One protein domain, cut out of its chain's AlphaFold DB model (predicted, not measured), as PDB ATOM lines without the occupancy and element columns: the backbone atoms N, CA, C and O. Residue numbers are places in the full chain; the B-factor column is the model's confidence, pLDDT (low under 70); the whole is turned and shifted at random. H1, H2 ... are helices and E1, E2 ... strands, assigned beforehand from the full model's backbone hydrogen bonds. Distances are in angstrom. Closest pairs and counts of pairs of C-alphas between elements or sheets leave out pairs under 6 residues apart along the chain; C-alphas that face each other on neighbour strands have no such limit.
ATOM      1  N   LEU A 106      34.745 -19.324   3.917       69.56
ATOM      2  CA  LEU A 106      34.350 -17.975   3.479       69.56
ATOM      3  C   LEU A 106      33.729 -17.954   2.068       69.56
ATOM      4  O   LEU A 106      33.022 -17.018   1.706       69.56
ATOM      5  N   ASP A 107      33.965 -19.001   1.281       74.44
ATOM      6  CA  ASP A 107      33.453 -19.218  -0.070       74.44
ATOM      7  C   ASP A 107      32.159 -20.059  -0.111       74.44
ATOM      8  O   ASP A 107      31.692 -20.450  -1.187       74.44
ATOM      9  N   ALA A 108      31.549 -20.339   1.048       77.12
ATOM     10  CA  ALA A 108      30.309 -21.096   1.120       77.12
ATOM     11  C   ALA A 108      29.202 -20.444   0.273       77.12
ATOM     12  O   ALA A 108      28.883 -19.260   0.395       77.12
ATOM     13  N   ARG A 109      28.559 -21.249  -0.581       86.62
ATOM     14  CA  ARG A 109      27.373 -20.817  -1.329       86.62
ATOM     15  C   ARG A 109      26.170 -20.795  -0.393       86.62
ATOM     16  O   ARG A 109      25.661 -21.853  -0.022       86.62
ATOM     17  N   LEU A 110      25.731 -19.593  -0.043       88.44
ATOM     18  CA  LEU A 110      24.588 -19.349   0.829       88.44
ATOM     19  C   LEU A 110      23.284 -19.350   0.021       88.44
ATOM     20  O   LEU A 110      23.220 -18.772  -1.065       88.44
ATOM     21  N   TYR A 111      22.241 -19.989   0.549       89.38
ATOM     22  CA  TYR A 111      20.905 -20.002  -0.052       89.38
ATOM     23  C   TYR A 111      19.846 -19.637   0.981       89.38
ATOM     24  O   TYR A 111      19.969 -19.981   2.154       89.38
ATOM     25  N   ALA A 112      18.777 -18.986   0.532       88.75
ATOM     26  CA  ALA A 112      17.583 -18.791   1.334       88.75
ATOM     27  C   ALA A 112      16.882 -20.136   1.582       88.75
ATOM     28  O   ALA A 112      16.880 -21.024   0.715       88.75
ATOM     29  N   ALA A 113      16.252 -20.256   2.752       85.56
ATOM     30  CA  ALA A 113      15.397 -21.388   3.072       85.56
ATOM     31  C   ALA A 113      14.297 -21.546   2.011       85.56
ATOM     32  O   ALA A 113      13.772 -20.565   1.472       85.56
ATOM     33  N   ALA A 114      13.977 -22.795   1.677       85.69
ATOM     34  CA  ALA A 114      12.848 -23.070   0.804       85.69
ATOM     35  C   ALA A 114      11.533 -22.693   1.491       85.69
ATOM     36  O   ALA A 114      11.385 -22.881   2.698       85.69
ATOM     37  N   ALA A 115      10.591 -22.158   0.712       80.75
ATOM     38  CA  ALA A 115       9.244 -21.902   1.205       80.75
ATOM     39  C   ALA A 115       8.571 -23.232   1.603       80.75
ATOM     40  O   ALA A 115       8.868 -24.263   0.983       80.75
ATOM     41  N   PRO A 116       7.676 -23.226   2.609       81.25
ATOM     42  CA  PRO A 116       6.871 -24.394   2.947       81.25
ATOM     43  C   PRO A 116       6.105 -24.900   1.723       81.25
ATOM     44  O   PRO A 116       5.718 -24.111   0.860       81.25
ATOM     45  N   MET A 117       5.876 -26.212   1.650       80.44
ATOM     46  CA  MET A 117       5.037 -26.769   0.593       80.44
ATOM     47  C   MET A 117       3.601 -26.270   0.728       80.44
ATOM     48  O   MET A 117       3.027 -26.310   1.816       80.44
ATOM     49  N   THR A 118       3.007 -25.863  -0.389       80.94
ATOM     50  CA  THR A 118       1.574 -25.569  -0.454       80.94
ATOM     51  C   THR A 118       0.783 -26.883  -0.509       80.94
ATOM     52  O   THR A 118       1.221 -27.827  -1.180       80.94
ATOM     53  N   PRO A 119      -0.385 -26.986   0.155       81.75
ATOM     54  CA  PRO A 119      -1.240 -28.165   0.043       81.75
ATOM     55  C   PRO A 119      -1.555 -28.491  -1.425       81.75
ATOM     56  O   PRO A 119      -1.939 -27.614  -2.193       81.75
ATOM     57  N   GLY A 120      -1.350 -29.749  -1.833       84.25
ATOM     58  CA  GLY A 120      -1.575 -30.209  -3.212       84.25
ATOM     59  C   GLY A 120      -0.397 -30.022  -4.178       84.25
ATOM     60  O   GLY A 120      -0.475 -30.468  -5.324       84.25
ATOM     61  N   GLN A 121       0.714 -29.423  -3.738       80.56
ATOM     62  CA  GLN A 121       1.912 -29.289  -4.564       80.56
ATOM     63  C   GLN A 121       2.511 -30.673  -4.871       80.56
ATOM     64  O   GLN A 121       2.952 -31.398  -3.979       80.56
ATOM     65  N   ARG A 122       2.511 -31.057  -6.154       79.06
ATOM     66  CA  ARG A 122       3.068 -32.337  -6.613       79.06
ATOM     67  C   ARG A 122       4.595 -32.267  -6.674       79.06
ATOM     68  O   ARG A 122       5.156 -31.326  -7.227       79.06
ATOM     69  N   GLY A 123       5.256 -33.308  -6.170       82.69
ATOM     70  CA  GLY A 123       6.709 -33.470  -6.235       82.69
ATOM     71  C   GLY A 123       7.433 -33.197  -4.914       82.69
ATOM     72  O   GLY A 123       6.841 -32.835  -3.902       82.69
ATOM     73  N   ARG A 124       8.752 -33.424  -4.913       79.75
ATOM     74  CA  ARG A 124       9.603 -33.245  -3.729       79.75
ATOM     75  C   ARG A 124       9.784 -31.758  -3.424       79.75
ATOM     76  O   ARG A 124      10.203 -31.012  -4.304       79.75
ATOM     77  N   ALA A 125       9.585 -31.366  -2.164       80.06
ATOM     78  CA  ALA A 125       9.899 -30.018  -1.688       80.06
ATOM     79  C   ALA A 125      11.315 -29.587  -2.104       80.06
ATOM     80  O   ALA A 125      12.291 -30.327  -1.900       80.06
ATOM     81  N   ALA A 126      11.441 -28.373  -2.643       78.81
ATOM     82  CA  ALA A 126      12.745 -27.755  -2.834       78.81
ATOM     83  C   ALA A 126      13.441 -27.628  -1.470       78.81
ATOM     84  O   ALA A 126      12.813 -27.281  -0.477       78.81
ATOM     85  N   LYS A 127      14.744 -27.921  -1.401       78.38
ATOM     86  CA  LYS A 127      15.528 -27.771  -0.157       78.38
ATOM     87  C   LYS A 127      16.189 -26.400  -0.024       78.38
ATOM     88  O   LYS A 127      16.624 -26.030   1.059       78.38
ATOM     89  N   LYS A 128      16.321 -25.684  -1.138       87.19
ATOM     90  CA  LYS A 128      17.006 -24.397  -1.265       87.19
ATOM     91  C   LYS A 128      16.207 -23.531  -2.221       87.19
ATOM     92  O   LYS A 128      15.672 -24.057  -3.198       87.19
ATOM     93  N   ARG A 129      16.131 -22.234  -1.937       84.94
ATOM     94  CA  ARG A 129      15.490 -21.262  -2.825       84.94
ATOM     95  C   ARG A 129      16.557 -20.441  -3.549       84.94
ATOM     96  O   ARG A 129      17.421 -20.996  -4.222       84.94
ATOM     97  N   LEU A 130      16.487 -19.122  -3.413       88.81
ATOM     98  CA  LEU A 130      17.369 -18.171  -4.069       88.81
ATOM     99  C   LEU A 130      18.766 -18.232  -3.454       88.81
ATOM    100  O   LEU A 130      18.922 -18.403  -2.244       88.81
ATOM    101  N   ARG A 131      19.780 -18.079  -4.302       89.12
ATOM    102  CA  ARG A 131      21.156 -17.882  -3.854       89.12
ATOM    103  C   ARG A 131      21.262 -16.504  -3.196       89.12
ATOM    104  O   ARG A 131      20.801 -15.523  -3.769       89.12
ATOM    105  N   LEU A 132      21.855 -16.454  -2.009       90.38
ATOM    106  CA  LEU A 132      22.155 -15.212  -1.298       90.38
ATOM    107  C   LEU A 132      23.493 -14.632  -1.779       90.38
ATOM    108  O   LEU A 132      24.291 -15.329  -2.418       90.38
ATOM    109  N   ALA A 133      23.736 -13.361  -1.456       89.38
ATOM    110  CA  ALA A 133      25.006 -12.696  -1.728       89.38
ATOM    111  C   ALA A 133      26.183 -13.475  -1.116       89.38
ATOM    112  O   ALA A 133      26.066 -14.089  -0.050       89.38
ATOM    113  N   ALA A 134      27.326 -13.467  -1.802       88.44
ATOM    114  CA  ALA A 134      28.546 -14.059  -1.264       88.44
ATOM    115  C   ALA A 134      29.043 -13.250  -0.055       88.44
ATOM    116  O   ALA A 134      28.863 -12.035  -0.015       88.44
ATOM    117  N   LEU A 135      29.730 -13.885   0.899       87.88
ATOM    118  CA  LEU A 135      30.222 -13.196   2.103       87.88
ATOM    119  C   LEU A 135      31.136 -12.001   1.779       87.88
ATOM    120  O   LEU A 135      31.044 -10.970   2.436       87.88
ATOM    121  N   ALA A 136      31.943 -12.097   0.718       87.62
ATOM    122  CA  ALA A 136      32.760 -10.981   0.238       87.62
ATOM    123  C   ALA A 136      31.920  -9.776  -0.229       87.62
ATOM    124  O   ALA A 136      32.315  -8.636  -0.011       87.62
ATOM    125  N   GLN A 137      30.751 -10.021  -0.831       88.81
ATOM    126  CA  GLN A 137      29.820  -8.962  -1.236       88.81
ATOM    127  C   GLN A 137      29.121  -8.361  -0.015       88.81
ATOM    128  O   GLN A 137      29.044  -7.146   0.096       88.81
ATOM    129  N   VAL A 138      28.687  -9.203   0.933       89.00
ATOM    130  CA  VAL A 138      28.082  -8.755   2.203       89.00
ATOM    131  C   VAL A 138      29.039  -7.860   2.994       89.00
ATOM    132  O   VAL A 138      28.596  -6.908   3.624       89.00
ATOM    133  N   LEU A 139      30.348  -8.132   2.937       89.19
ATOM    134  CA  LEU A 139      31.366  -7.313   3.598       89.19
ATOM    135  C   LEU A 139      31.397  -5.860   3.090       89.19
ATOM    136  O   LEU A 139      31.727  -4.963   3.855       89.19
ATOM    137  N   HIS A 140      31.053  -5.637   1.820       89.56
ATOM    138  CA  HIS A 140      31.118  -4.326   1.161       89.56
ATOM    139  C   HIS A 140      29.735  -3.682   0.984       89.56
ATOM    140  O   HIS A 140      29.623  -2.645   0.335       89.56
ATOM    141  N   ASP A 141      28.678  -4.297   1.520       89.94
ATOM    142  CA  ASP A 141      27.318  -3.776   1.425       89.94
ATOM    143  C   ASP A 141      27.132  -2.602   2.409       89.94
ATOM    144  O   ASP A 141      27.187  -2.814   3.626       89.94
ATOM    145  N   PRO A 142      26.898  -1.366   1.923       87.75
ATOM    146  CA  PRO A 142      26.751  -0.192   2.780       87.75
ATOM    147  C   PRO A 142      25.456  -0.209   3.599       87.75
ATOM    148  O   PRO A 142      25.360   0.486   4.606       87.75
ATOM    149  N   LEU A 143      24.457  -0.998   3.188       89.12
ATOM    150  CA  LEU A 143      23.193  -1.146   3.911       89.12
ATOM    151  C   LEU A 143      23.293  -2.187   5.029       89.12
ATOM    152  O   LEU A 143      22.342  -2.385   5.791       89.12
ATOM    153  N   ARG A 144      24.433  -2.879   5.141       89.88
ATOM    154  CA  ARG A 144      24.613  -3.915   6.144       89.88
ATOM    155  C   ARG A 144      24.772  -3.298   7.529       89.88
ATOM    156  O   ARG A 144      25.735  -2.592   7.810       89.88
ATOM    157  N   CYS A 145      23.852  -3.631   8.428       90.88
ATOM    158  CA  CYS A 145      23.975  -3.260   9.832       90.88
ATOM    159  C   CYS A 145      25.049  -4.119  10.507       90.88
ATOM    160  O   CYS A 145      24.877  -5.329  10.683       90.88
ATOM    161  N   TRP A 146      26.147  -3.475  10.891       93.38
ATOM    162  CA  TRP A 146      27.222  -4.080  11.666       93.38
ATOM    163  C   TRP A 146      27.015  -3.805  13.150       93.38
ATOM    164  O   TRP A 146      26.840  -2.660  13.566       93.38
ATOM    165  N   GLN A 147      27.055  -4.859  13.958       93.75
ATOM    166  CA  GLN A 147      27.065  -4.757  15.405       93.75
ATOM    167  C   GLN A 147      28.501  -4.845  15.903       93.75
ATOM    168  O   GLN A 147      29.183  -5.850  15.711       93.75
ATOM    169  N   ARG A 148      28.935  -3.806  16.606       92.81
ATOM    170  CA  ARG A 148      30.244  -3.771  17.241       92.81
ATOM    171  C   ARG A 148      30.222  -4.540  18.555       92.81
ATOM    172  O   ARG A 148      29.428  -4.235  19.442       92.81
ATOM    173  N   VAL A 149      31.106  -5.520  18.692       92.00
ATOM    174  CA  VAL A 149      31.224  -6.371  19.880       92.00
ATOM    175  C   VAL A 149      32.657  -6.340  20.395       92.00
ATOM    176  O   VAL A 149      33.617  -6.407  19.629       92.00
ATOM    177  N   LEU A 150      32.810  -6.238  21.713       90.75
ATOM    178  CA  LEU A 150      34.098  -6.390  22.382       90.75
ATOM    179  C   LEU A 150      34.352  -7.876  22.634       90.75
ATOM    180  O   LEU A 150      33.602  -8.526  23.356       90.75
ATOM    181  N   ALA A 151      35.420  -8.407  22.047       86.88
ATOM    182  CA  ALA A 151      35.898  -9.762  22.263       86.88
ATOM    183  C   ALA A 151      37.072  -9.731  23.260       86.88
ATOM    184  O   ALA A 151      38.202  -9.444  22.854       86.88
ATOM    185  N   PRO A 152      36.843 -10.006  24.560       76.12
ATOM    186  CA  PRO A 152      37.841  -9.790  25.608       76.12
ATOM    187  C   PRO A 152      39.058 -10.725  25.543       76.12
ATOM    188  O   PRO A 152      40.088 -10.418  26.132       76.12
ATOM    189  N   GLN A 153      38.971 -11.840  24.809       75.12
ATOM    190  CA  GLN A 153      40.053 -12.822  24.664       75.12
ATOM    191  C   GLN A 153      40.317 -13.174  23.194       75.12
ATOM    192  O   GLN A 153      40.370 -14.346  22.812       75.12
ATOM    193  N   TRP A 154      40.485 -12.163  22.340       78.88
ATOM    194  CA  TRP A 154      40.776 -12.392  20.925       78.88
ATOM    195  C   TRP A 154      42.140 -13.079  20.757       78.88
ATOM    196  O   TRP A 154      43.184 -12.498  21.065       78.88
ATOM    197  N   TYR A 155      42.122 -14.348  20.334       71.06
ATOM    198  CA  TYR A 155      43.294 -15.235  20.222       71.06
ATOM    199  C   TYR A 155      44.198 -15.297  21.472       71.06
ATOM    200  O   TYR A 155      45.395 -15.598  21.379       71.06
ATOM    201  N   GLY A 156      43.612 -15.056  22.649       67.00
ATOM    202  CA  GLY A 156      44.296 -15.145  23.939       67.00
ATOM    203  C   GLY A 156      45.328 -14.048  24.197       67.00
ATOM    204  O   GLY A 156      46.277 -14.312  24.922       67.00
ATOM    205  N   MET A 157      45.199 -12.863  23.585       66.62
ATOM    206  CA  MET A 157      46.154 -11.767  23.822       66.62
ATOM    207  C   MET A 157      45.504 -10.483  24.334       66.62
ATOM    208  O   MET A 157      45.983  -9.909  25.303       66.62
ATOM    209  N   THR A 158      44.429 -10.005  23.702       76.44
ATOM    210  CA  THR A 158      43.867  -8.681  24.025       76.44
ATOM    211  C   THR A 158      42.375  -8.605  23.747       76.44
ATOM    212  O   THR A 158      41.870  -9.302  22.861       76.44
ATOM    213  N   VAL A 159      41.704  -7.664  24.413       84.69
ATOM    214  CA  VAL A 159      40.376  -7.202  24.006       84.69
ATOM    215  C   VAL A 159      40.466  -6.658  22.579       84.69
ATOM    216  O   VAL A 159      41.290  -5.790  22.288       84.69
ATOM    217  N   ARG A 160      39.639  -7.173  21.670       87.25
ATOM    218  CA  ARG A 160      39.494  -6.621  20.320       87.25
ATOM    219  C   ARG A 160      38.051  -6.271  20.053       87.25
ATOM    220  O   ARG A 160      37.145  -7.040  20.347       87.25
ATOM    221  N   THR A 161      37.868  -5.111  19.458       90.75
ATOM    222  CA  THR A 161      36.593  -4.702  18.897       90.75
ATOM    223  C   THR A 161      36.427  -5.383  17.545       90.75
ATOM    224  O   THR A 161      37.299  -5.259  16.686       90.75
ATOM    225  N   VAL A 162      35.336  -6.122  17.377       90.94
ATOM    226  CA  VAL A 162      35.004  -6.846  16.149       90.94
ATOM    227  C   VAL A 162      33.604  -6.448  15.723       90.94
ATOM    228  O   VAL A 162      32.690  -6.412  16.543       90.94
ATOM    229  N   ASP A 163      33.439  -6.169  14.438       91.31
ATOM    230  CA  ASP A 163      32.137  -5.888  13.853       91.31
ATOM    231  C   ASP A 163      31.532  -7.204  13.328       91.31
ATOM    232  O   ASP A 163      32.167  -7.963  12.594       91.31
ATOM    233  N   ILE A 164      30.308  -7.508  13.757       90.94
ATOM    234  CA  ILE A 164      29.595  -8.760  13.482       90.94
ATOM    235  C   ILE A 164      28.278  -8.434  12.779       90.94
ATOM    236  O   ILE A 164      27.583  -7.492  13.147       90.94
ATOM    237  N   ALA A 165      27.898  -9.245  11.794       89.38
ATOM    238  CA  ALA A 165      26.579  -9.189  11.179       89.38
ATOM    239  C   ALA A 165      25.973 -10.597  11.106       89.38
ATOM    240  O   ALA A 165      26.657 -11.553  10.739       89.38
ATOM    241  N   SER A 166      24.683 -10.734  11.417       85.69
ATOM    242  CA  SER A 166      23.989 -12.027  11.487       85.69
ATOM    243  C   SER A 166      22.987 -12.216  10.343       85.69
ATOM    244  O   SER A 166      22.421 -11.263   9.803       85.69
ATOM    245  N   GLY A 167      22.788 -13.459   9.906       86.00
ATOM    246  CA  GLY A 167      21.845 -13.808   8.844       86.00
ATOM    247  C   GLY A 167      21.590 -15.312   8.778       86.00
ATOM    248  O   GLY A 167      22.349 -16.099   9.341       86.00
ATOM    249  N   CYS A 168      20.527 -15.711   8.078       84.19
ATOM    250  CA  CYS A 168      20.099 -17.108   7.965       84.19
ATOM    251  C   CYS A 168      20.324 -17.641   6.542       84.19
ATOM    252  O   CYS A 168      19.916 -17.005   5.570       84.19
ATOM    253  N   ALA A 169      20.936 -18.823   6.417       86.06
ATOM    254  CA  ALA A 169      21.193 -19.492   5.139       86.06
ATOM    255  C   ALA A 169      21.203 -21.031   5.276       86.06
ATOM    256  O   ALA A 169      21.425 -21.547   6.372       86.06
ATOM    257  N   VAL A 170      20.991 -21.756   4.163       80.81
ATOM    258  CA  VAL A 170      20.951 -23.240   4.076       80.81
ATOM    259  C   VAL A 170      21.824 -23.851   2.976       80.81
ATOM    260  O   VAL A 170      22.046 -23.233   1.908       80.81
TER     261      VAL A 170
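Overview. This is residues 106 to 170 of the 170 residues of an uncharacterized protein of Azohydromonas caseinilytica (UniProt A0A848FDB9). Two strand hairpins lie toward opposite ends of a long, drawn-out model: E1 and E2, with the wide loop of residues 114 to 127 reaching out to one end, and the longer E3 and E4 at the other. The single short helix, H1, sits between them along the length, and the tail after E4 runs back from the second hairpin toward E1. The printed part has 65 residues with one named helix and four named strands, in the order E1, E2, H1, E3, E4; each hairpin is its own antiparallel sheet of two strands. The class is mostly strand, though under half of the printed residues, 27, are in named elements. The whole is extended, with a radius of gyration of the C-alphas of 17.6 A and spans of 57 by 25 by 20 A.

Arrangement. E1, residues 111 to 113, and E2, residues 128 to 131, form an antiparallel hairpin at 139 degrees between their directions. C-alphas 111 and 131 face each other at 4.4 A, and N 112 and O 130 are within hydrogen-bond range at 2.8 A. H1, residues 135 to 139, is apart from E1; its O i to N i+4 pair is within hydrogen-bond range. E3, residues 147 to 154, and E4, residues 158 to 164, form the second antiparallel hairpin, at 151 degrees. E3 bends by 57 degrees at residue 151. Across this pair C-alphas 152 and 159 face each other at 4.0 A, and N 147 and O 164, 2.8 A, and N 151 and O 160, 2.8 A, are within hydrogen-bond range. E1 and E2 are both apart from E3 and E4, and H1 is apart from E4.

Along the chain. E1, residues 111 to 113, starts with C-alpha 111 at (20.905, -20.002, -0.052) and is 6.5 A long from first to last C-alpha. E2, residues 128 to 131, measures 8.1 A, and H1, residues 135 to 139, measures 6.2 A. E3, residues 147 to 154, is the longest strand by residues and measures 16.6 A, beginning at C-alpha 147, (27.065, -4.757, 15.405). E4, residues 158 to 164, measures 17.7 A and ends at C-alpha 164, (29.595, -8.760, 13.482).

Size, cuts and confidence. The two C-alphas farthest apart, those of Gly 120 and Met 157, are 57.9 A from each other. Residues 118 to 124 stand free. The link from E1 to E2, 14 residues, is long; H1 to E3 is a short link of 7 residues, and the links E2 to H1 and E3 to E4 are tight, with 3 residues each. The printed part has no cut and ends at residue 170, the chain's last. The mean pLDDT of the printed part is 84.6; residue 106 and residues 156 to 157 are under 70.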